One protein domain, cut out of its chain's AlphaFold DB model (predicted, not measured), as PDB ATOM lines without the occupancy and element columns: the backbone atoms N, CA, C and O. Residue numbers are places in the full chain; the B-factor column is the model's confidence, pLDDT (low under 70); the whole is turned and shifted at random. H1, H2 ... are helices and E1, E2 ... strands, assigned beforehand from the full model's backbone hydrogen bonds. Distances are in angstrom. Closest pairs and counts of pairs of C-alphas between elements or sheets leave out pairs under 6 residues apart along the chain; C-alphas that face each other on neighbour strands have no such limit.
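Overview. This is residues 3 to 159 of the 182 residues of the protein "Hypothetical protein" of Heterosigma akashiwo (UniProt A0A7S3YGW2). A long arm of two helices joined end to end, H1 and the first part of H2, runs into a small compact head, where the rest of H2 packs on H5 and H6. H3, H4 and H7 complete the head, with a short two-strand pairing, E1 and E2, between H3 and H7; residues 3 to 47 stick out. The printed part has 157 residues, mostly helix, in the order H1 H2 H3 E1 H4 H5 E2 H6 H7, with E1 and E2 antiparallel. It is extended, with a radius of gyration of the C-alphas of 26.1 A and spans of 93 by 34 by 23 A.

Along the chain. H1, residues 3 to 26, begins at C-alpha 3 (152.582, 242.144, 226.722) and is 34.7 A long. H2, residues 29 to 63, is 50.0 A long and ends at C-alpha 63 (156.954, 158.574, 224.394). Then come H3, 66 to 79; E1, 86 to 88; H4, 89 to 102; H5, 109 to 119; E2, 126 to 128; H6, 129 to 138; and H7, 141 to 158, 25.5 A long.

Arrangement. H1 and H2 meet only through their link. H2 touches H5 with residues 51 to 59 alone, closest at C-alphas 55 and 111, 4.7 A. H2 touches H6, about perpendicular at 86 degrees, closest at C-alphas 60 and 137, 4.5 A. H3 touches H4, closest at C-alphas 75 and 95, 5.7 A. H4 and H5 form a hairpin, a shallow tilt of 34.9 degrees, only just short of steep. H6 and H7 form another, at 24 degrees. In E1 and E2, N 87 and O 127 are within hydrogen-bond range at 2.8 A. In H1 to H7 every O i to N i+4 pair is within range.

Size, cuts and confidence. The C-alphas of Asp 3 and Glu 102, the two farthest apart, are 94.1 A apart. The printed part has no cut, and no link is long. pLDDT is under 70 at residues 3 to 5, 20, 22 to 32, 39 to 44 and 155 to 159.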
ATOM      1  N   ASP A   3     151.518 242.860 227.429       62.50
ATOM      2  CA  ASP A   3     152.582 242.144 226.722       62.50
ATOM      3  C   ASP A   3     152.837 240.737 227.298       62.50
ATOM      4  O   ASP A   3     152.997 239.790 226.533       62.50
ATOM      5  N   ASP A   4     152.741 240.552 228.623       63.84
ATOM      6  CA  ASP A   4     152.882 239.227 229.260       63.84
ATOM      7  C   ASP A   4     151.755 238.258 228.862       63.84
ATOM      8  O   ASP A   4     151.976 237.061 228.682       63.84
ATOM      9  N   ALA A   5     150.534 238.777 228.690       68.75
ATOM     10  CA  ALA A   5     149.377 237.979 228.293       68.75
ATOM     11  C   ALA A   5     149.459 237.561 226.816       68.75
ATOM     12  O   ALA A   5     149.082 236.443 226.467       68.75
ATOM     13  N   VAL A   6     150.002 238.431 225.958       74.44
ATOM     14  CA  VAL A   6     150.242 238.128 224.540       74.44
ATOM     15  C   VAL A   6     151.372 237.103 224.389       74.44
ATOM     16  O   VAL A   6     151.241 236.163 223.607       74.44
ATOM     17  N   ALA A   7     152.439 237.210 225.189       74.50
ATOM     18  CA  ALA A   7     153.529 236.235 225.201       74.50
ATOM     19  C   ALA A   7     153.074 234.847 225.695       74.50
ATOM     20  O   ALA A   7     153.450 233.828 225.113       74.50
ATOM     21  N   ALA A   8     152.222 234.794 226.725       72.75
ATOM     22  CA  ALA A   8     151.655 233.543 227.226       72.75
ATOM     23  C   ALA A   8     150.714 232.874 226.207       72.75
ATOM     24  O   ALA A   8     150.762 231.655 226.035       72.75
ATOM     25  N   ALA A   9     149.902 233.660 225.492       76.25
ATOM     26  CA  ALA A   9     149.036 233.151 224.430       76.25
ATOM     27  C   ALA A   9     149.847 232.590 223.247       76.25
ATOM     28  O   ALA A   9     149.573 231.481 222.791       76.25
ATOM     29  N   ALA A  10     150.904 233.293 222.823       78.38
ATOM     30  CA  ALA A  10     151.789 232.832 221.753       78.38
ATOM     31  C   ALA A  10     152.549 231.543 222.130       78.38
ATOM     32  O   ALA A  10     152.705 230.642 221.305       78.38
ATOM     33  N   ALA A  11     152.984 231.410 223.388       78.81
ATOM     34  CA  ALA A  11     153.623 230.188 223.881       78.81
ATOM     35  C   ALA A  11     152.649 228.998 223.931       78.81
ATOM     36  O   ALA A  11     153.028 227.874 223.595       78.81
ATOM     37  N   ALA A  12     151.390 229.239 224.310       79.38
ATOM     38  CA  ALA A  12     150.348 228.215 224.306       79.38
ATOM     39  C   ALA A  12     150.009 227.749 222.880       79.38
ATOM     40  O   ALA A  12     149.868 226.550 222.643       79.38
ATOM     41  N   GLU A  13     149.947 228.671 221.919       77.69
ATOM     42  CA  GLU A  13     149.692 228.364 220.510       77.69
ATOM     43  C   GLU A  13     150.854 227.580 219.873       77.69
ATOM     44  O   GLU A  13     150.636 226.591 219.171       77.69
ATOM     45  N   LEU A  14     152.102 227.932 220.204       78.56
ATOM     46  CA  LEU A  14     153.291 227.187 219.780       78.56
ATOM     47  C   LEU A  14     153.334 225.772 220.386       78.56
ATOM     48  O   LEU A  14     153.710 224.811 219.713       78.56
ATOM     49  N   ALA A  15     152.926 225.619 221.649       79.56
ATOM     50  CA  ALA A  15     152.828 224.311 222.295       79.56
ATOM     51  C   ALA A  15     151.731 223.440 221.660       79.56
ATOM     52  O   ALA A  15     151.940 222.245 221.445       79.56
ATOM     53  N   GLN A  16     150.590 224.038 221.304       76.94
ATOM     54  CA  GLN A  16     149.511 223.349 220.596       76.94
ATOM     55  C   GLN A  16     149.921 222.946 219.173       76.94
ATOM     56  O   GLN A  16     149.653 221.814 218.768       76.94
ATOM     57  N   SER A  17     150.624 223.806 218.428       75.38
ATOM     58  CA  SER A  17     151.088 223.471 217.075       75.38
ATOM     59  C   SER A  17     152.141 222.360 217.088       75.38
ATOM     60  O   SER A  17     152.082 221.446 216.265       75.38
ATOM     61  N   LYS A  18     153.044 222.365 218.079       77.88
ATOM     62  CA  LYS A  18     154.029 221.298 218.282       77.88
ATOM     63  C   LYS A  18     153.365 219.969 218.647       77.88
ATOM     64  O   LYS A  18     153.700 218.947 218.061       77.88
ATOM     65  N   ALA A  19     152.368 219.986 219.533       74.25
ATOM     66  CA  ALA A  19     151.603 218.790 219.879       74.25
ATOM     67  C   ALA A  19     150.829 218.220 218.674       74.25
ATOM     68  O   ALA A  19     150.793 217.005 218.480       74.25
ATOM     69  N   LEU A  20     150.251 219.081 217.829       69.62
ATOM     70  CA  LEU A  20     149.587 218.671 216.587       69.62
ATOM     71  C   LEU A  20     150.572 218.109 215.553       69.62
ATOM     72  O   LEU A  20     150.255 217.128 214.878       69.62
ATOM     73  N   TYR A  21     151.770 218.686 215.453       70.12
ATOM     74  CA  TYR A  21     152.844 218.199 214.589       70.12
ATOM     75  C   TYR A  21     153.373 216.830 215.043       70.12
ATOM     76  O   TYR A  21     153.508 215.921 214.223       70.12
ATOM     77  N   ASP A  22     153.569 216.629 216.346       64.94
ATOM     78  CA  ASP A  22     153.983 215.343 216.917       64.94
ATOM     79  C   ASP A  22     152.887 214.271 216.744       64.94
ATOM     80  O   ASP A  22     153.169 213.120 216.388       64.94
ATOM     81  N   LEU A  23     151.608 214.652 216.876       60.91
ATOM     82  CA  LEU A  23     150.471 213.778 216.573       60.91
ATOM     83  C   LEU A  23     150.436 213.394 215.081       60.91
ATOM     84  O   LEU A  23     150.154 212.240 214.746       60.91
ATOM     85  N   ALA A  24     150.756 214.327 214.181       61.66
ATOM     86  CA  ALA A  24     150.847 214.077 212.744       61.66
ATOM     87  C   ALA A  24     152.047 213.180 212.378       61.66
ATOM     88  O   ALA A  24     151.907 212.296 211.531       61.66
ATOM     89  N   GLN A  25     153.190 213.318 213.062       58.56
ATOM     90  CA  GLN A  25     154.341 212.423 212.890       58.56
ATOM     91  C   GLN A  25     154.073 210.998 213.402       58.56
ATOM     92  O   GLN A  25     154.504 210.026 212.771       58.56
ATOM     93  N   SER A  26     153.299 210.842 214.483       55.25
ATOM     94  CA  SER A  26     152.874 209.522 214.990       55.25
ATOM     95  C   SER A  26     151.986 208.748 213.997       55.25
ATOM     96  O   SER A  26     151.978 207.516 213.991       55.25
ATOM     97  N   LYS A  27     151.301 209.468 213.095       56.16
ATOM     98  CA  LYS A  27     150.490 208.932 211.988       56.16
ATOM     99  C   LYS A  27     151.281 208.718 210.697       56.16
ATOM    100  O   LYS A  27     150.686 208.494 209.644       56.16
ATOM    101  N   THR A  28     152.612 208.785 210.724       68.75
ATOM    102  CA  THR A  28     153.388 208.450 209.527       68.75
ATOM    103  C   THR A  28     153.156 206.985 209.164       68.75
ATOM    104  O   THR A  28     153.276 206.085 209.996       68.75
ATOM    105  N   LEU A  29     152.841 206.739 207.891       60.81
ATOM    106  CA  LEU A  29     152.593 205.412 207.319       60.81
ATOM    107  C   LEU A  29     153.686 204.397 207.721       60.81
ATOM    108  O   LEU A  29     153.406 203.230 207.963       60.81
ATOM    109  N   LYS A  30     154.926 204.870 207.901       67.38
ATOM    110  CA  LYS A  30     156.084 204.108 208.391       67.38
ATOM    111  C   LYS A  30     155.917 203.561 209.817       67.38
ATOM    112  O   LYS A  30     156.332 202.433 210.070       67.38
ATOM    113  N   HIS A  31     155.336 204.321 210.750       69.94
ATOM    114  CA  HIS A  31     155.071 203.835 212.109       69.94
ATOM    115  C   HIS A  31     153.937 202.805 212.115       69.94
ATOM    116  O   HIS A  31     154.061 201.762 212.754       69.94
ATOM    117  N   HIS A  32     152.888 203.043 211.324       67.44
ATOM    118  CA  HIS A  32     151.800 202.086 211.147       67.44
ATOM    119  C   HIS A  32     152.286 200.771 210.517       67.44
ATOM    120  O   HIS A  32     152.006 199.704 211.050       67.44
ATOM    121  N   LEU A  33     153.100 200.833 209.457       73.06
ATOM    122  CA  LEU A  33     153.703 199.652 208.829       73.06
ATOM    123  C   LEU A  33     154.616 198.879 209.789       73.06
ATOM    124  O   LEU A  33     154.580 197.652 209.804       73.06
ATOM    125  N   ARG A  34     155.394 199.571 210.636       76.81
ATOM    126  CA  ARG A  34     156.176 198.917 211.701       76.81
ATOM    127  C   ARG A  34     155.271 198.204 212.704       76.81
ATOM    128  O   ARG A  34     155.483 197.026 212.952       76.81
ATOM    129  N   GLN A  35     154.228 198.867 213.205       74.44
ATOM    130  CA  GLN A  35     153.277 198.246 214.133       74.44
ATOM    131  C   GLN A  35     152.539 197.049 213.517       74.44
ATOM    132  O   GLN A  35     152.305 196.056 214.203       74.44
ATOM    133  N   VAL A  36     152.156 197.124 212.240       72.75
ATOM    134  CA  VAL A  36     151.501 196.020 211.525       72.75
ATOM    135  C   VAL A  36     152.467 194.848 211.337       72.75
ATOM    136  O   VAL A  36     152.083 193.714 211.619       72.75
ATOM    137  N   ASN A  37     153.725 195.104 210.968       71.81
ATOM    138  CA  ASN A  37     154.755 194.064 210.874       71.81
ATOM    139  C   ASN A  37     155.069 193.434 212.233       71.81
ATOM    140  O   ASN A  37     155.172 192.215 212.325       71.81
ATOM    141  N   ASP A  38     155.162 194.231 213.298       74.19
ATOM    142  CA  ASP A  38     155.373 193.724 214.655       74.19
ATOM    143  C   ASP A  38     154.199 192.852 215.111       74.19
ATOM    144  O   ASP A  38     154.408 191.772 215.662       74.19
ATOM    145  N   ARG A  39     152.956 193.260 214.824       59.53
ATOM    146  CA  ARG A  39     151.763 192.439 215.085       59.53
ATOM    147  C   ARG A  39     151.762 191.150 214.266       59.53
ATOM    148  O   ARG A  39     151.420 190.106 214.816       59.53
ATOM    149  N   GLY A  40     152.156 191.212 212.994       54.94
ATOM    150  CA  GLY A  40     152.285 190.046 212.119       54.94
ATOM    151  C   GLY A  40     153.339 189.060 212.622       54.94
ATOM    152  O   GLY A  40     153.058 187.870 212.736       54.94
ATOM    153  N   ARG A  41     154.510 189.562 213.028       65.56
ATOM    154  CA  ARG A  41     155.585 188.765 213.632       65.56
ATOM    155  C   ARG A  41     155.135 188.100 214.930       65.56
ATOM    156  O   ARG A  41     155.263 186.891 215.065       65.56
ATOM    157  N   LEU A  42     154.527 188.855 215.846       64.31
ATOM    158  CA  LEU A  42     154.011 188.309 217.107       64.31
ATOM    159  C   LEU A  42     152.899 187.271 216.882       64.31
ATOM    160  O   LEU A  42     152.774 186.322 217.653       64.31
ATOM    161  N   ALA A  43     152.067 187.442 215.851       54.72
ATOM    162  CA  ALA A  43     151.051 186.459 215.482       54.72
ATOM    163  C   ALA A  43     151.678 185.175 214.911       54.72
ATOM    164  O   ALA A  43     151.243 184.086 215.284       54.72
ATOM    165  N   ALA A  44     152.720 185.297 214.084       64.81
ATOM    166  CA  ALA A  44     153.484 184.162 213.570       64.81
ATOM    167  C   ALA A  44     154.194 183.399 214.699       64.81
ATOM    168  O   ALA A  44     154.040 182.186 214.797       64.81
ATOM    169  N   GLU A  45     154.857 184.103 215.621       72.94
ATOM    170  CA  GLU A  45     155.500 183.513 216.808       72.94
ATOM    171  C   GLU A  45     154.488 182.805 217.724       72.94
ATOM    172  O   GLU A  45     154.767 181.745 218.287       72.94
ATOM    173  N   ARG A  46     153.280 183.364 217.883       70.75
ATOM    174  CA  ARG A  46     152.191 182.707 218.629       70.75
ATOM    175  C   ARG A  46     151.684 181.455 217.919       70.75
ATOM    176  O   ARG A  46     151.378 180.478 218.600       70.75
ATOM    177  N   GLY A  47     151.585 181.494 216.590       79.50
ATOM    178  CA  GLY A  47     151.234 180.342 215.761       79.50
ATOM    179  C   GLY A  47     152.264 179.224 215.901       79.50
ATOM    180  O   GLY A  47     151.908 178.117 216.293       79.50
ATOM    181  N   GLU A  48     153.541 179.547 215.705       83.25
ATOM    182  CA  GLU A  48     154.671 178.629 215.871       83.25
ATOM    183  C   GLU A  48     154.680 178.019 217.278       83.25
ATOM    184  O   GLU A  48     154.638 176.797 217.428       83.25
ATOM    185  N   ARG A  49     154.610 178.851 218.328       90.38
ATOM    186  CA  ARG A  49     154.535 178.376 219.716       90.38
ATOM    187  C   ARG A  49     153.407 177.374 219.916       90.38
ATOM    188  O   ARG A  49     153.607 176.364 220.587       90.38
ATOM    189  N   ARG A  50     152.216 177.668 219.394       91.44
ATOM    190  CA  ARG A  50     151.064 176.778 219.535       91.44
ATOM    191  C   ARG A  50     151.340 175.430 218.872       91.44
ATOM    192  O   ARG A  50     151.192 174.415 219.541       91.44
ATOM    193  N   THR A  51     151.801 175.435 217.621       92.44
ATOM    194  CA  THR A  51     152.098 174.200 216.880       92.44
ATOM    195  C   THR A  51     153.168 173.347 217.562       92.44
ATOM    196  O   THR A  51     152.991 172.144 217.723       92.44
ATOM    197  N   VAL A  52     154.236 173.969 218.071       94.44
ATOM    198  CA  VAL A  52     155.314 173.259 218.775       94.44
ATOM    199  C   VAL A  52     154.812 172.666 220.087       94.44
ATOM    200  O   VAL A  52     155.125 171.525 220.408       94.44
ATOM    201  N   VAL A  53     154.010 173.410 220.854       95.44
ATOM    202  CA  VAL A  53     153.440 172.901 222.110       95.44
ATOM    203  C   VAL A  53     152.489 171.731 221.850       95.44
ATOM    204  O   VAL A  53     152.540 170.749 222.593       95.44
ATOM    205  N   GLU A  54     151.656 171.805 220.810       95.31
ATOM    206  CA  GLU A  54     150.764 170.713 220.397       95.31
ATOM    207  C   GLU A  54     151.577 169.455 220.037       95.31
ATOM    208  O   GLU A  54     151.345 168.396 220.628       95.31
ATOM    209  N   ALA A  55     152.625 169.597 219.221       96.50
ATOM    210  CA  ALA A  55     153.522 168.495 218.868       96.50
ATOM    211  C   ALA A  55     154.277 167.922 220.088       96.50
ATOM    212  O   ALA A  55     154.392 166.705 220.248       96.50
ATOM    213  N   MET A  56     154.737 168.767 221.024       97.25
ATOM    214  CA  MET A  56     155.341 168.313 222.288       97.25
ATOM    215  C   MET A  56     154.339 167.535 223.155       97.25
ATOM    216  O   MET A  56     154.722 166.586 223.844       97.25
ATOM    217  N   CYS A  57     153.057 167.911 223.142       97.00
ATOM    218  CA  CYS A  57     152.009 167.186 223.863       97.00
ATOM    219  C   CYS A  57     151.736 165.815 223.240       97.00
ATOM    220  O   CYS A  57     151.642 164.831 223.982       97.00
ATOM    221  N   ALA A  58     151.654 165.741 221.909       96.12
ATOM    222  CA  ALA A  58     151.517 164.483 221.181       96.12
ATOM    223  C   ALA A  58     152.708 163.557 221.468       96.12
ATOM    224  O   ALA A  58     152.532 162.419 221.912       96.12
ATOM    225  N   PHE A  59     153.930 164.088 221.356       97.44
ATOM    226  CA  PHE A  59     155.150 163.343 221.645       97.44
ATOM    227  C   PHE A  59     155.196 162.854 223.092       97.44
ATOM    228  O   PHE A  59     155.474 161.686 223.345       97.44
ATOM    229  N   SER A  60     154.913 163.721 224.069       96.38
ATOM    230  CA  SER A  60     154.919 163.334 225.485       96.38
ATOM    231  C   SER A  60     153.895 162.225 225.757       96.38
ATOM    232  O   SER A  60     154.212 161.235 226.419       96.38
ATOM    233  N   SER A  61     152.705 162.309 225.161       95.19
ATOM    234  CA  SER A  61     151.666 161.278 225.293       95.19
ATOM    235  C   SER A  61     152.111 159.921 224.731       95.19
ATOM    236  O   SER A  61     151.845 158.878 225.335       95.19
ATOM    237  N   ALA A  62     152.847 159.929 223.619       94.75
ATOM    238  CA  ALA A  62     153.383 158.733 222.980       94.75
ATOM    239  C   ALA A  62     154.620 158.161 223.701       94.75
ATOM    240  O   ALA A  62     154.684 156.958 223.975       94.75
ATOM    241  N   PHE A  63     155.589 159.000 224.066       94.62
ATOM    242  CA  PHE A  63     156.954 158.574 224.394       94.62
ATOM    243  C   PHE A  63     157.406 158.872 225.831       94.62
ATOM    244  O   PHE A  63     158.461 158.384 226.240       94.62
ATOM    245  N   ALA A  64     156.631 159.595 226.654       91.62
ATOM    246  CA  ALA A  64     157.050 159.915 228.029       91.62
ATOM    247  C   ALA A  64     157.064 158.703 228.978       91.62
ATOM    248  O   ALA A  64     157.658 158.773 230.059       91.62
ATOM    249  N   ARG A  65     156.453 157.573 228.591       94.69
ATOM    250  CA  ARG A  65     156.527 156.323 229.363       94.69
ATOM    251  C   ARG A  65     157.980 155.865 229.481       94.69
ATOM    252  O   ARG A  65     158.711 155.831 228.494       94.69
ATOM    253  N   MET A  66     158.378 155.438 230.681       94.19
ATOM    254  CA  MET A  66     159.776 155.131 231.008       94.19
ATOM    255  C   MET A  66     160.449 154.168 230.018       94.19
ATOM    256  O   MET A  66     161.589 154.407 229.633       94.19
ATOM    257  N   GLN A  67     159.772 153.093 229.604       94.81
ATOM    258  CA  GLN A  67     160.335 152.110 228.667       94.81
ATOM    259  C   GLN A  67     160.641 152.733 227.298       94.81
ATOM    260  O   GLN A  67     161.762 152.619 226.811       94.81
ATOM    261  N   ARG A  68     159.685 153.477 226.734       95.00
ATOM    262  CA  ARG A  68     159.806 154.143 225.428       95.00
ATOM    263  C   ARG A  68     160.871 155.234 225.451       95.00
ATOM    264  O   ARG A  68     161.725 155.283 224.576       95.00
ATOM    265  N   LYS A  69     160.898 156.044 226.516       94.88
ATOM    266  CA  LYS A  69     161.937 157.064 226.725       94.88
ATOM    267  C   LYS A  69     163.341 156.451 226.811       94.88
ATOM    268  O   LYS A  69     164.281 156.999 226.242       94.88
ATOM    269  N   LYS A  70     163.496 155.316 227.509       95.38
ATOM    270  CA  LYS A  70     164.773 154.582 227.574       95.38
ATOM    271  C   LYS A  70     165.182 154.035 226.206       95.38
ATOM    272  O   LYS A  70     166.361 154.114 225.876       95.38
ATOM    273  N   MET A  71     164.229 153.527 225.423       96.06
ATOM    274  CA  MET A  71     164.496 153.045 224.066       96.06
ATOM    275  C   MET A  71     164.917 154.177 223.131       96.06
ATOM    276  O   MET A  71     165.984 154.078 222.538       96.06
ATOM    277  N   LEU A  72     164.201 155.306 223.102       95.44
ATOM    278  CA  LEU A  72     164.618 156.490 222.335       95.44
ATOM    279  C   LEU A  72     166.047 156.918 222.670       95.44
ATOM    280  O   LEU A  72     166.877 157.094 221.782       95.44
ATOM    281  N   ARG A  73     166.366 157.008 223.965       95.44
ATOM    282  CA  ARG A  73     167.721 157.335 224.414       95.44
ATOM    283  C   ARG A  73     168.753 156.322 223.914       95.44
ATOM    284  O   ARG A  73     169.843 156.715 223.511       95.44
ATOM    285  N   LYS A  74     168.424 155.028 223.927       95.69
ATOM    286  CA  LYS A  74     169.294 153.969 223.399       95.69
ATOM    287  C   LYS A  74     169.551 154.154 221.900       95.69
ATOM    288  O   LYS A  74     170.701 154.027 221.492       95.69
ATOM    289  N   HIS A  75     168.531 154.492 221.109       95.44
ATOM    290  CA  HIS A  75     168.702 154.794 219.684       95.44
ATOM    291  C   HIS A  75     169.597 156.020 219.473       95.44
ATOM    292  O   HIS A  75     170.560 155.940 218.714       95.44
ATOM    293  N   PHE A  76     169.383 157.110 220.215       94.56
ATOM    294  CA  PHE A  76     170.249 158.294 220.129       94.56
ATOM    295  C   PHE A  76     171.714 157.973 220.446       94.56
ATOM    296  O   PHE A  76     172.607 158.332 219.681       94.56
ATOM    297  N   MET A  77     171.963 157.222 221.522       93.69
ATOM    298  CA  MET A  77     173.310 156.778 221.891       93.69
ATOM    299  C   MET A  77     173.941 155.848 220.847       93.69
ATOM    300  O   MET A  77     175.161 155.836 220.708       93.69
ATOM    301  N   ALA A  78     173.142 155.060 220.123       92.81
ATOM    302  CA  ALA A  78     173.644 154.191 219.063       92.81
ATOM    303  C   ALA A  78     174.145 154.994 217.849       92.81
ATOM    304  O   ALA A  78     175.148 154.618 217.241       92.81
ATOM    305  N   PHE A  79     173.490 156.115 217.528       89.19
ATOM    306  CA  PHE A  79     173.941 157.025 216.471       89.19
ATOM    307  C   PHE A  79     175.133 157.894 216.897       89.19
ATOM    308  O   PHE A  79     176.003 158.204 216.078       89.19
ATOM    309  N   ASP A  80     175.227 158.238 218.181       91.12
ATOM    310  CA  ASP A  80     176.322 159.024 218.750       91.12
ATOM    311  C   ASP A  80     177.584 158.180 219.029       91.12
ATOM    312  O   ASP A  80     178.041 157.996 220.159       91.12
ATOM    313  N   THR A  81     178.202 157.677 217.959       88.50
ATOM    314  CA  THR A  81     179.423 156.846 218.028       88.50
ATOM    315  C   THR A  81     180.602 157.526 218.732       88.50
ATOM    316  O   THR A  81     181.478 156.849 219.274       88.50
ATOM    317  N   ARG A  82     180.630 158.863 218.735       90.12
ATOM    318  CA  ARG A  82     181.678 159.678 219.360       90.12
ATOM    319  C   ARG A  82     181.359 160.063 220.806       90.12
ATOM    320  O   ARG A  82     182.190 160.717 221.426       90.12
ATOM    321  N   LYS A  83     180.206 159.642 221.346       89.69
ATOM    322  CA  LYS A  83     179.746 159.960 222.710       89.69
ATOM    323  C   LYS A  83     179.741 161.468 222.991       89.69
ATOM    324  O   LYS A  83     180.154 161.912 224.058       89.69
ATOM    325  N   THR A  84     179.323 162.251 222.004       91.62
ATOM    326  CA  THR A  84     179.206 163.711 222.091       91.62
ATOM    327  C   THR A  84     178.032 164.174 222.950       91.62
ATOM    328  O   THR A  84     177.989 165.344 223.316       91.62
ATOM    329  N   GLY A  85     177.075 163.293 223.245       93.50
ATOM    330  CA  GLY A  85     175.814 163.647 223.894       93.50
ATOM    331  C   GLY A  85     174.802 164.289 222.944       93.50
ATOM    332  O   GLY A  85     173.693 164.604 223.366       93.50
ATOM    333  N   LYS A  86     175.151 164.483 221.664       94.31
ATOM    334  CA  LYS A  86     174.332 165.217 220.696       94.31
ATOM    335  C   LYS A  86     173.710 164.287 219.652       94.31
ATOM    336  O   LYS A  86     174.318 163.314 219.217       94.31
ATOM    337  N   VAL A  87     172.499 164.617 219.218       94.88
ATOM    338  CA  VAL A  87     171.770 163.952 218.130       94.88
ATOM    339  C   VAL A  87     171.483 164.967 217.028       94.88
ATOM    340  O   VAL A  87     171.274 166.135 217.329       94.88
ATOM    341  N   GLY A  88     171.504 164.551 215.761       93.75
ATOM    342  CA  GLY A  88     171.084 165.388 214.630       93.75
ATOM    343  C   GLY A  88     169.656 165.077 214.179       93.75
ATOM    344  O   GLY A  88     169.112 164.022 214.508       93.75
ATOM    345  N   ARG A  89     169.069 165.949 213.352       94.19
ATOM    346  CA  ARG A  89     167.665 165.842 212.912       94.19
ATOM    347  C   ARG A  89     167.267 164.469 212.366       94.19
ATOM    348  O   ARG A  89     166.337 163.851 212.865       94.19
ATOM    349  N   LYS A  90     167.996 163.970 211.362       93.12
ATOM    350  CA  LYS A  90     167.678 162.683 210.711       93.12
ATOM    351  C   LYS A  90     167.738 161.515 211.692       93.12
ATOM    352  O   LYS A  90     166.941 160.591 211.609       93.12
ATOM    353  N   MET A  91     168.695 161.561 212.620       93.94
ATOM    354  CA  MET A  91     168.843 160.547 213.664       93.94
ATOM    355  C   MET A  91     167.688 160.630 214.663       93.94
ATOM    356  O   MET A  91     167.199 159.596 215.110       93.94
ATOM    357  N   PHE A  92     167.241 161.844 214.993       96.38
ATOM    358  CA  PHE A  92     166.077 162.076 215.840       96.38
ATOM    359  C   PHE A  92     164.795 161.515 215.213       96.38
ATOM    360  O   PHE A  92     164.143 160.680 215.837       96.38
ATOM    361  N   GLU A  93     164.484 161.905 213.974       95.50
ATOM    362  CA  GLU A  93     163.293 161.451 213.241       95.50
ATOM    363  C   GLU A  93     163.286 159.926 213.076       95.50
ATOM    364  O   GLU A  93     162.320 159.267 213.450       95.50
ATOM    365  N   HIS A  94     164.403 159.345 212.634       95.69
ATOM    366  CA  HIS A  94     164.503 157.899 212.456       95.69
ATOM    367  C   HIS A  94     164.366 157.126 213.778       95.69
ATOM    368  O   HIS A  94     163.705 156.096 213.828       95.69
ATOM    369  N   SER A  95     164.930 157.629 214.882       96.38
ATOM    370  CA  SER A  95     164.765 156.975 216.190       96.38
ATOM    371  C   SER A  95     163.313 156.989 216.675       96.38
ATOM    372  O   SER A  95     162.906 156.082 217.398       96.38
ATOM    373  N   ILE A  96     162.538 158.017 216.315       97.00
ATOM    374  CA  ILE A  96     161.103 158.067 216.613       97.00
ATOM    375  C   ILE A  96     160.375 156.976 215.841       97.00
ATOM    376  O   ILE A  96     159.585 156.266 216.453       97.00
ATOM    377  N   ASP A  97     160.675 156.812 214.553       96.50
ATOM    378  CA  ASP A  97     160.031 155.810 213.698       96.50
ATOM    379  C   ASP A  97     160.308 154.383 214.181       96.50
ATOM    380  O   ASP A  97     159.382 153.584 214.318       96.50
ATOM    381  N   GLU A  98     161.560 154.083 214.535       96.31
ATOM    382  CA  GLU A  98     161.949 152.770 215.065       96.31
ATOM    383  C   GLU A  98     161.216 152.444 216.376       96.31
ATOM    384  O   GLU A  98     160.636 151.368 216.533       96.31
ATOM    385  N   VAL A  99     161.172 153.395 217.317       96.12
ATOM    386  CA  VAL A  99     160.480 153.187 218.598       96.12
ATOM    387  C   VAL A  99     158.959 153.177 218.410       96.12
ATOM    388  O   VAL A  99     158.257 152.449 219.112       96.12
ATOM    389  N   ALA A 100     158.419 153.962 217.480       95.88
ATOM    390  CA  ALA A 100     156.999 153.932 217.158       95.88
ATOM    391  C   ALA A 100     156.595 152.562 216.600       95.88
ATOM    392  O   ALA A 100     155.615 151.982 217.076       95.88
ATOM    393  N   ALA A 101     157.391 152.004 215.684       95.06
ATOM    394  CA  ALA A 101     157.182 150.675 215.125       95.06
ATOM    395  C   ALA A 101     157.280 149.573 216.196       95.06
ATOM    396  O   ALA A 101     156.392 148.724 216.280       95.06
ATOM    397  N   GLU A 102     158.297 149.612 217.064       93.69
ATOM    398  CA  GLU A 102     158.503 148.602 218.117       93.69
ATOM    399  C   GLU A 102     157.345 148.550 219.129       93.69
ATOM    400  O   GLU A 102     156.962 147.480 219.604       93.69
ATOM    401  N   PHE A 103     156.765 149.705 219.466       94.81
ATOM    402  CA  PHE A 103     155.698 149.813 220.465       94.81
ATOM    403  C   PHE A 103     154.293 149.966 219.863       94.81
ATOM    404  O   PHE A 103     153.358 150.240 220.626       94.81
ATOM    405  N   PHE A 104     154.148 149.799 218.543       93.94
ATOM    406  CA  PHE A 104     152.898 149.979 217.790       93.94
ATOM    407  C   PHE A 104     152.210 151.320 218.102       93.94
ATOM    408  O   PHE A 104     151.022 151.379 218.423       93.94
ATOM    409  N   ILE A 105     152.990 152.399 218.095       94.38
ATOM    410  CA  ILE A 105     152.518 153.759 218.357       94.38
ATOM    411  C   ILE A 105     152.189 154.413 217.023       94.38
ATOM    412  O   ILE A 105     153.060 154.546 216.170       94.38
ATOM    413  N   ASP A 106     150.954 154.880 216.884       92.44
ATOM    414  CA  ASP A 106     150.574 155.769 215.793       92.44
ATOM    415  C   ASP A 106     150.958 157.206 216.174       92.44
ATOM    416  O   ASP A 106     150.277 157.858 216.972       92.44
ATOM    417  N   PHE A 107     152.130 157.648 215.718       94.75
ATOM    418  CA  PHE A 107     152.629 159.002 215.941       94.75
ATOM    419  C   PHE A 107     152.598 159.779 214.626       94.75
ATOM    420  O   PHE A 107     153.144 159.317 213.627       94.75
ATOM    421  N   ASP A 108     151.962 160.953 214.632       94.12
ATOM    422  CA  ASP A 108     151.754 161.745 213.419       94.12
ATOM    423  C   ASP A 108     153.095 162.246 212.855       94.12
ATOM    424  O   ASP A 108     153.870 162.935 213.528       94.12
ATOM    425  N   GLU A 109     153.337 161.940 211.580       92.44
ATOM    426  CA  GLU A 109     154.494 162.403 210.811       92.44
ATOM    427  C   GLU A 109     154.619 163.933 210.841       92.44
ATOM    428  O   GLU A 109     155.724 164.480 210.861       92.44
ATOM    429  N   ARG A 110     153.487 164.645 210.895       92.62
ATOM    430  CA  ARG A 110     153.461 166.109 210.966       92.62
ATOM    431  C   ARG A 110     154.031 166.618 212.282       92.62
ATOM    432  O   ARG A 110     154.843 167.537 212.263       92.62
ATOM    433  N   ASP A 111     153.656 166.012 213.408       94.31
ATOM    434  CA  ASP A 111     154.170 166.399 214.726       94.31
ATOM    435  C   ASP A 111     155.666 166.084 214.838       94.31
ATOM    436  O   ASP A 111     156.437 166.888 215.370       94.31
ATOM    437  N   LYS A 112     156.099 164.948 214.273       95.31
ATOM    438  CA  LYS A 112     157.520 164.604 214.133       95.31
ATOM    439  C   LYS A 112     158.275 165.679 213.349       95.31
ATOM    440  O   LYS A 112     159.299 166.167 213.828       95.31
ATOM    441  N   GLY A 113     157.745 166.076 212.190       91.25
ATOM    442  CA  GLY A 113     158.311 167.119 211.335       91.25
ATOM    443  C   GLY A 113     158.397 168.473 212.038       91.25
ATOM    444  O   GLY A 113     159.462 169.079 212.040       91.25
ATOM    445  N   VAL A 114     157.333 168.901 212.728       94.94
ATOM    446  CA  VAL A 114     157.307 170.158 213.502       94.94
ATOM    447  C   VAL A 114     158.395 170.177 214.577       94.94
ATOM    448  O   VAL A 114     159.105 171.172 214.722       94.94
ATOM    449  N   LEU A 115     158.561 169.084 215.328       95.44
ATOM    450  CA  LEU A 115     159.627 168.983 216.330       95.44
ATOM    451  C   LEU A 115     161.013 168.962 215.671       95.44
ATOM    452  O   LEU A 115     161.933 169.615 216.167       95.44
ATOM    453  N   GLY A 116     161.151 168.252 214.550       93.62
ATOM    454  CA  GLY A 116     162.363 168.208 213.739       93.62
ATOM    455  C   GLY A 116     162.788 169.596 213.254       93.62
ATOM    456  O   GLY A 116     163.906 170.024 213.515       93.62
ATOM    457  N   ASP A 117     161.890 170.338 212.612       92.69
ATOM    458  CA  ASP A 117     162.156 171.691 212.113       92.69
ATOM    459  C   ASP A 117     162.460 172.681 213.246       92.69
ATOM    460  O   ASP A 117     163.318 173.554 213.106       92.69
ATOM    461  N   TYR A 118     161.780 172.548 214.389       94.62
ATOM    462  CA  TYR A 118     161.933 173.490 215.493       94.62
ATOM    463  C   TYR A 118     163.266 173.339 216.235       94.62
ATOM    464  O   TYR A 118     163.953 174.336 216.472       94.62
ATOM    465  N   PHE A 119     163.623 172.112 216.628       94.06
ATOM    466  CA  PHE A 119     164.843 171.849 217.399       94.06
ATOM    467  C   PHE A 119     166.096 171.763 216.525       94.06
ATOM    468  O   PHE A 119     167.197 171.944 217.041       94.06
ATOM    469  N   PHE A 120     165.933 171.521 215.220       93.38
ATOM    470  CA  PHE A 120     167.028 171.372 214.268       93.38
ATOM    471  C   PHE A 120     166.882 172.358 213.094       93.38
ATOM    472  O   PHE A 120     166.560 171.948 211.974       93.38
ATOM    473  N   PRO A 121     167.107 173.666 213.331       88.50
ATOM    474  CA  PRO A 121     166.854 174.715 212.341       88.50
ATOM    475  C   PRO A 121     167.763 174.628 211.105       88.50
ATOM    476  O   PRO A 121     167.398 175.130 210.043       88.50
ATOM    477  N   SER A 122     168.929 173.983 211.217       86.62
ATOM    478  CA  SER A 122     169.871 173.770 210.113       86.62
ATOM    479  C   SER A 122     170.126 172.276 209.864       86.62
ATOM    480  O   SER A 122     170.000 171.440 210.764       86.62
ATOM    481  N   HIS A 123     170.553 171.906 208.652       75.31
ATOM    482  CA  HIS A 123     170.863 170.508 208.309       75.31
ATOM    483  C   HIS A 123     172.066 169.916 209.074       75.31
ATOM    484  O   HIS A 123     172.212 168.691 209.101       75.31
ATOM    485  N   GLY A 124     172.918 170.758 209.670       81.88
ATOM    486  CA  GLY A 124     174.078 170.357 210.478       81.88
ATOM    487  C   GLY A 124     173.857 170.456 211.990       81.88
ATOM    488  O   GLY A 124     174.708 169.986 212.753       81.88
ATOM    489  N   SER A 125     172.727 171.031 212.406       87.19
ATOM    490  CA  SER A 125     172.391 171.236 213.810       87.19
ATOM    491  C   SER A 125     172.383 169.924 214.590       87.19
ATOM    492  O   SER A 125     171.922 168.873 214.127       87.19
ATOM    493  N   ALA A 126     172.921 169.989 215.804       91.44
ATOM    494  CA  ALA A 126     172.959 168.860 216.714       91.44
ATOM    495  C   ALA A 126     172.623 169.323 218.129       91.44
ATOM    496  O   ALA A 126     173.197 170.289 218.629       91.44
ATOM    497  N   VAL A 127     171.725 168.595 218.781       93.81
ATOM    498  CA  VAL A 127     171.126 168.970 220.065       93.81
ATOM    499  C   VAL A 127     171.476 167.921 221.104       93.81
ATOM    500  O   VAL A 127     171.489 166.735 220.783       93.81
ATOM    501  N   ASP A 128     171.741 168.330 222.345       95.81
ATOM    502  CA  ASP A 128     171.928 167.381 223.445       95.81
ATOM    503  C   ASP A 128     170.667 166.519 223.630       95.81
ATOM    504  O   ASP A 128     169.573 167.036 223.880       95.81
ATOM    505  N   TYR A 129     170.797 165.200 223.469       94.88
ATOM    506  CA  TYR A 129     169.631 164.318 223.418       94.88
ATOM    507  C   TYR A 129     168.951 164.141 224.786       94.88
ATOM    508  O   TYR A 129     167.748 163.871 224.841       94.88
ATOM    509  N   ASP A 130     169.682 164.308 225.894       94.69
ATOM    510  CA  ASP A 130     169.133 164.168 227.244       94.69
ATOM    511  C   ASP A 130     168.315 165.423 227.605       94.69
ATOM    512  O   ASP A 130     167.192 165.312 228.116       94.69
ATOM    513  N   GLN A 131     168.813 166.611 227.247       95.69
ATOM    514  CA  GLN A 131     168.092 167.880 227.359       95.69
ATOM    515  C   GLN A 131     166.885 167.944 226.424       95.69
ATOM    516  O   GLN A 131     165.811 168.377 226.853       95.69
ATOM    517  N   LEU A 132     167.023 167.475 225.183       95.75
ATOM    518  CA  LEU A 132     165.928 167.393 224.220       95.75
ATOM    519  C   LEU A 132     164.783 166.529 224.767       95.75
ATOM    520  O   LEU A 132     163.648 166.996 224.881       95.75
ATOM    521  N   LEU A 133     165.081 165.300 225.206       95.31
ATOM    522  CA  LEU A 133     164.077 164.395 225.776       95.31
ATOM    523  C   LEU A 133     163.451 164.942 227.055       95.31
ATOM    524  O   LEU A 133     162.252 164.774 227.277       95.31
ATOM    525  N   ALA A 134     164.240 165.561 227.934       94.81
ATOM    526  CA  ALA A 134     163.700 166.192 229.131       94.81
ATOM    527  C   ALA A 134     162.725 167.317 228.764       94.81
ATOM    528  O   ALA A 134     161.635 167.387 229.327       94.81
ATOM    529  N   THR A 135     163.090 168.148 227.794       95.62
ATOM    530  CA  THR A 135     162.319 169.318 227.373       95.62
ATOM    531  C   THR A 135     161.000 168.921 226.715       95.62
ATOM    532  O   THR A 135     159.941 169.383 227.149       95.62
ATOM    533  N   ILE A 136     161.037 168.014 225.731       94.94
ATOM    534  CA  ILE A 136     159.839 167.568 225.006       94.94
ATOM    535  C   ILE A 136     158.906 166.782 225.935       94.94
ATOM    536  O   ILE A 136     157.718 167.096 226.020       94.94
ATOM    537  N   CYS A 137     159.423 165.820 226.711       94.25
ATOM    538  CA  CYS A 137     158.574 165.017 227.597       94.25
ATOM    539  C   CYS A 137     157.942 165.844 228.728       94.25
ATOM    540  O   CYS A 137     156.803 165.562 229.107       94.25
ATOM    541  N   LEU A 138     158.639 166.856 229.259       94.44
ATOM    542  CA  LEU A 138     158.083 167.767 230.270       94.44
ATOM    543  C   LEU A 138     157.168 168.845 229.676       94.44
ATOM    544  O   LEU A 138     156.488 169.526 230.441       94.44
ATOM    545  N   ARG A 139     157.106 168.973 228.343       94.44
ATOM    546  CA  ARG A 139     156.327 170.003 227.637       94.44
ATOM    547  C   ARG A 139     156.753 171.426 228.029       94.44
ATOM    548  O   ARG A 139     155.942 172.349 228.054       94.44
ATOM    549  N   ASP A 140     158.032 171.605 228.369       93.62
ATOM    550  CA  ASP A 140     158.564 172.889 228.827       93.62
ATOM    551  C   ASP A 140     158.997 173.745 227.631       93.62
ATOM    552  O   ASP A 140     160.128 173.671 227.151       93.62
ATOM    553  N   PHE A 141     158.078 174.582 227.149       92.81
ATOM    554  CA  PHE A 141     158.346 175.451 226.005       92.81
ATOM    555  C   PHE A 141     159.424 176.509 226.286       92.81
ATOM    556  O   PHE A 141     160.139 176.906 225.372       92.81
ATOM    557  N   ARG A 142     159.592 176.962 227.538       92.56
ATOM    558  CA  ARG A 142     160.643 177.945 227.860       92.56
ATOM    559  C   ARG A 142     162.022 177.317 227.708       92.56
ATOM    560  O   ARG A 142     162.913 177.933 227.131       92.56
ATOM    561  N   ARG A 143     162.179 176.074 228.173       93.69
ATOM    562  CA  ARG A 143     163.394 175.290 227.913       93.69
ATOM    563  C   ARG A 143     163.577 175.004 226.430       93.69
ATOM    564  O   ARG A 143     164.702 175.075 225.958       93.69
ATOM    565  N   ALA A 144     162.495 174.754 225.691       93.75
ATOM    566  CA  ALA A 144     162.567 174.544 224.247       93.75
ATOM    567  C   ALA A 144     163.112 175.776 223.509       93.75
ATOM    568  O   ALA A 144     163.997 175.639 222.669       93.75
ATOM    569  N   GLN A 145     162.660 176.977 223.883       93.38
ATOM    570  CA  GLN A 145     163.187 178.230 223.336       93.38
ATOM    571  C   GLN A 145     164.669 178.428 223.668       93.38
ATOM    572  O   GLN A 145     165.441 178.794 222.786       93.38
ATOM    573  N   ALA A 146     165.068 178.167 224.916       93.62
ATOM    574  CA  ALA A 146     166.466 178.274 225.330       93.62
ATOM    575  C   ALA A 146     167.360 177.282 224.571       93.62
ATOM    576  O   ALA A 146     168.420 177.663 224.085       93.62
ATOM    577  N   LEU A 147     166.905 176.037 224.414       93.62
ATOM    578  CA  LEU A 147     167.624 175.001 223.678       93.62
ATOM    579  C   LEU A 147     167.776 175.376 222.200       93.62
ATOM    580  O   LEU A 147     168.860 175.261 221.646       93.62
ATOM    581  N   ARG A 148     166.717 175.892 221.567       92.50
ATOM    582  CA  ARG A 148     166.771 176.361 220.176       92.50
ATOM    583  C   ARG A 148     167.733 177.537 219.994       92.50
ATOM    584  O   ARG A 148     168.460 177.564 219.010       92.50
ATOM    585  N   ALA A 149     167.747 178.491 220.926       91.31
ATOM    586  CA  ALA A 149     168.686 179.611 220.888       91.31
ATOM    587  C   ALA A 149     170.145 179.131 220.978       91.31
ATOM    588  O   ALA A 149     170.962 179.534 220.159       91.31
ATOM    589  N   GLN A 150     170.438 178.196 221.889       91.19
ATOM    590  CA  GLN A 150     171.770 177.588 222.012       91.19
ATOM    591  C   GLN A 150     172.215 176.890 220.725       91.19
ATOM    592  O   GLN A 150     173.372 176.981 220.338       91.19
ATOM    593  N   VAL A 151     171.300 176.197 220.045       89.75
ATOM    594  CA  VAL A 151     171.608 175.494 218.790       89.75
ATOM    595  C   VAL A 151     171.932 176.471 217.664       89.75
ATOM    596  O   VAL A 151     172.846 176.210 216.893       89.75
ATOM    597  N   LEU A 152     171.215 177.595 217.582       88.31
ATOM    598  CA  LEU A 152     171.507 178.646 216.605       88.31
ATOM    599  C   LEU A 152     172.889 179.276 216.855       88.31
ATOM    600  O   LEU A 152     173.649 179.459 215.912       88.31
ATOM    601  N   GLU A 153     173.249 179.522 218.117       86.81
ATOM    602  CA  GLU A 153     174.582 180.019 218.496       86.81
ATOM    603  C   GLU A 153     175.704 178.999 218.180       86.81
ATOM    604  O   GLU A 153     176.771 179.357 217.665       86.81
ATOM    605  N   ASP A 154     175.467 177.711 218.450       81.06
ATOM    606  CA  ASP A 154     176.394 176.609 218.146       81.06
ATOM    607  C   ASP A 154     176.569 176.380 216.628       81.06
ATOM    608  O   ASP A 154     177.627 175.926 216.182       81.06
ATOM    609  N   ASP A 155     175.542 176.657 215.822       69.88
ATOM    610  CA  ASP A 155     175.603 176.521 214.364       69.88
ATOM    611  C   ASP A 155     176.369 177.679 213.715       69.88
ATOM    612  O   ASP A 155     177.241 177.427 212.877       69.88
ATOM    613  N   ASP A 156     176.146 178.918 214.167       60.94
ATOM    614  CA  ASP A 156     176.885 180.103 213.700       60.94
ATOM    615  C   ASP A 156     178.404 179.950 213.930       60.94
ATOM    616  O   ASP A 156     179.230 180.375 213.119       60.94
ATOM    617  N   THR A 157     178.805 179.275 215.011       58.62
ATOM    618  CA  THR A 157     180.223 178.980 215.288       58.62
ATOM    619  C   THR A 157     180.793 177.839 214.437       58.62
ATOM    620  O   THR A 157     182.010 177.768 214.227       58.62
ATOM    621  N   ARG A 158     179.944 176.951 213.907       53.84
ATOM    622  CA  ARG A 158     180.337 175.790 213.094       53.84
ATOM    623  C   ARG A 158     180.407 176.059 211.598       53.84
ATOM    624  O   ARG A 158     181.168 175.363 210.924       53.84
ATOM    625  N   GLU A 159     179.691 177.051 211.067       49.22
ATOM    626  CA  GLU A 159     179.808 177.435 209.648       49.22
ATOM    627  C   GLU A 159     181.243 177.834 209.256       49.22
ATOM    628  O   GLU A 159     181.644 177.684 208.101       49.22
TER     629      GLU A 159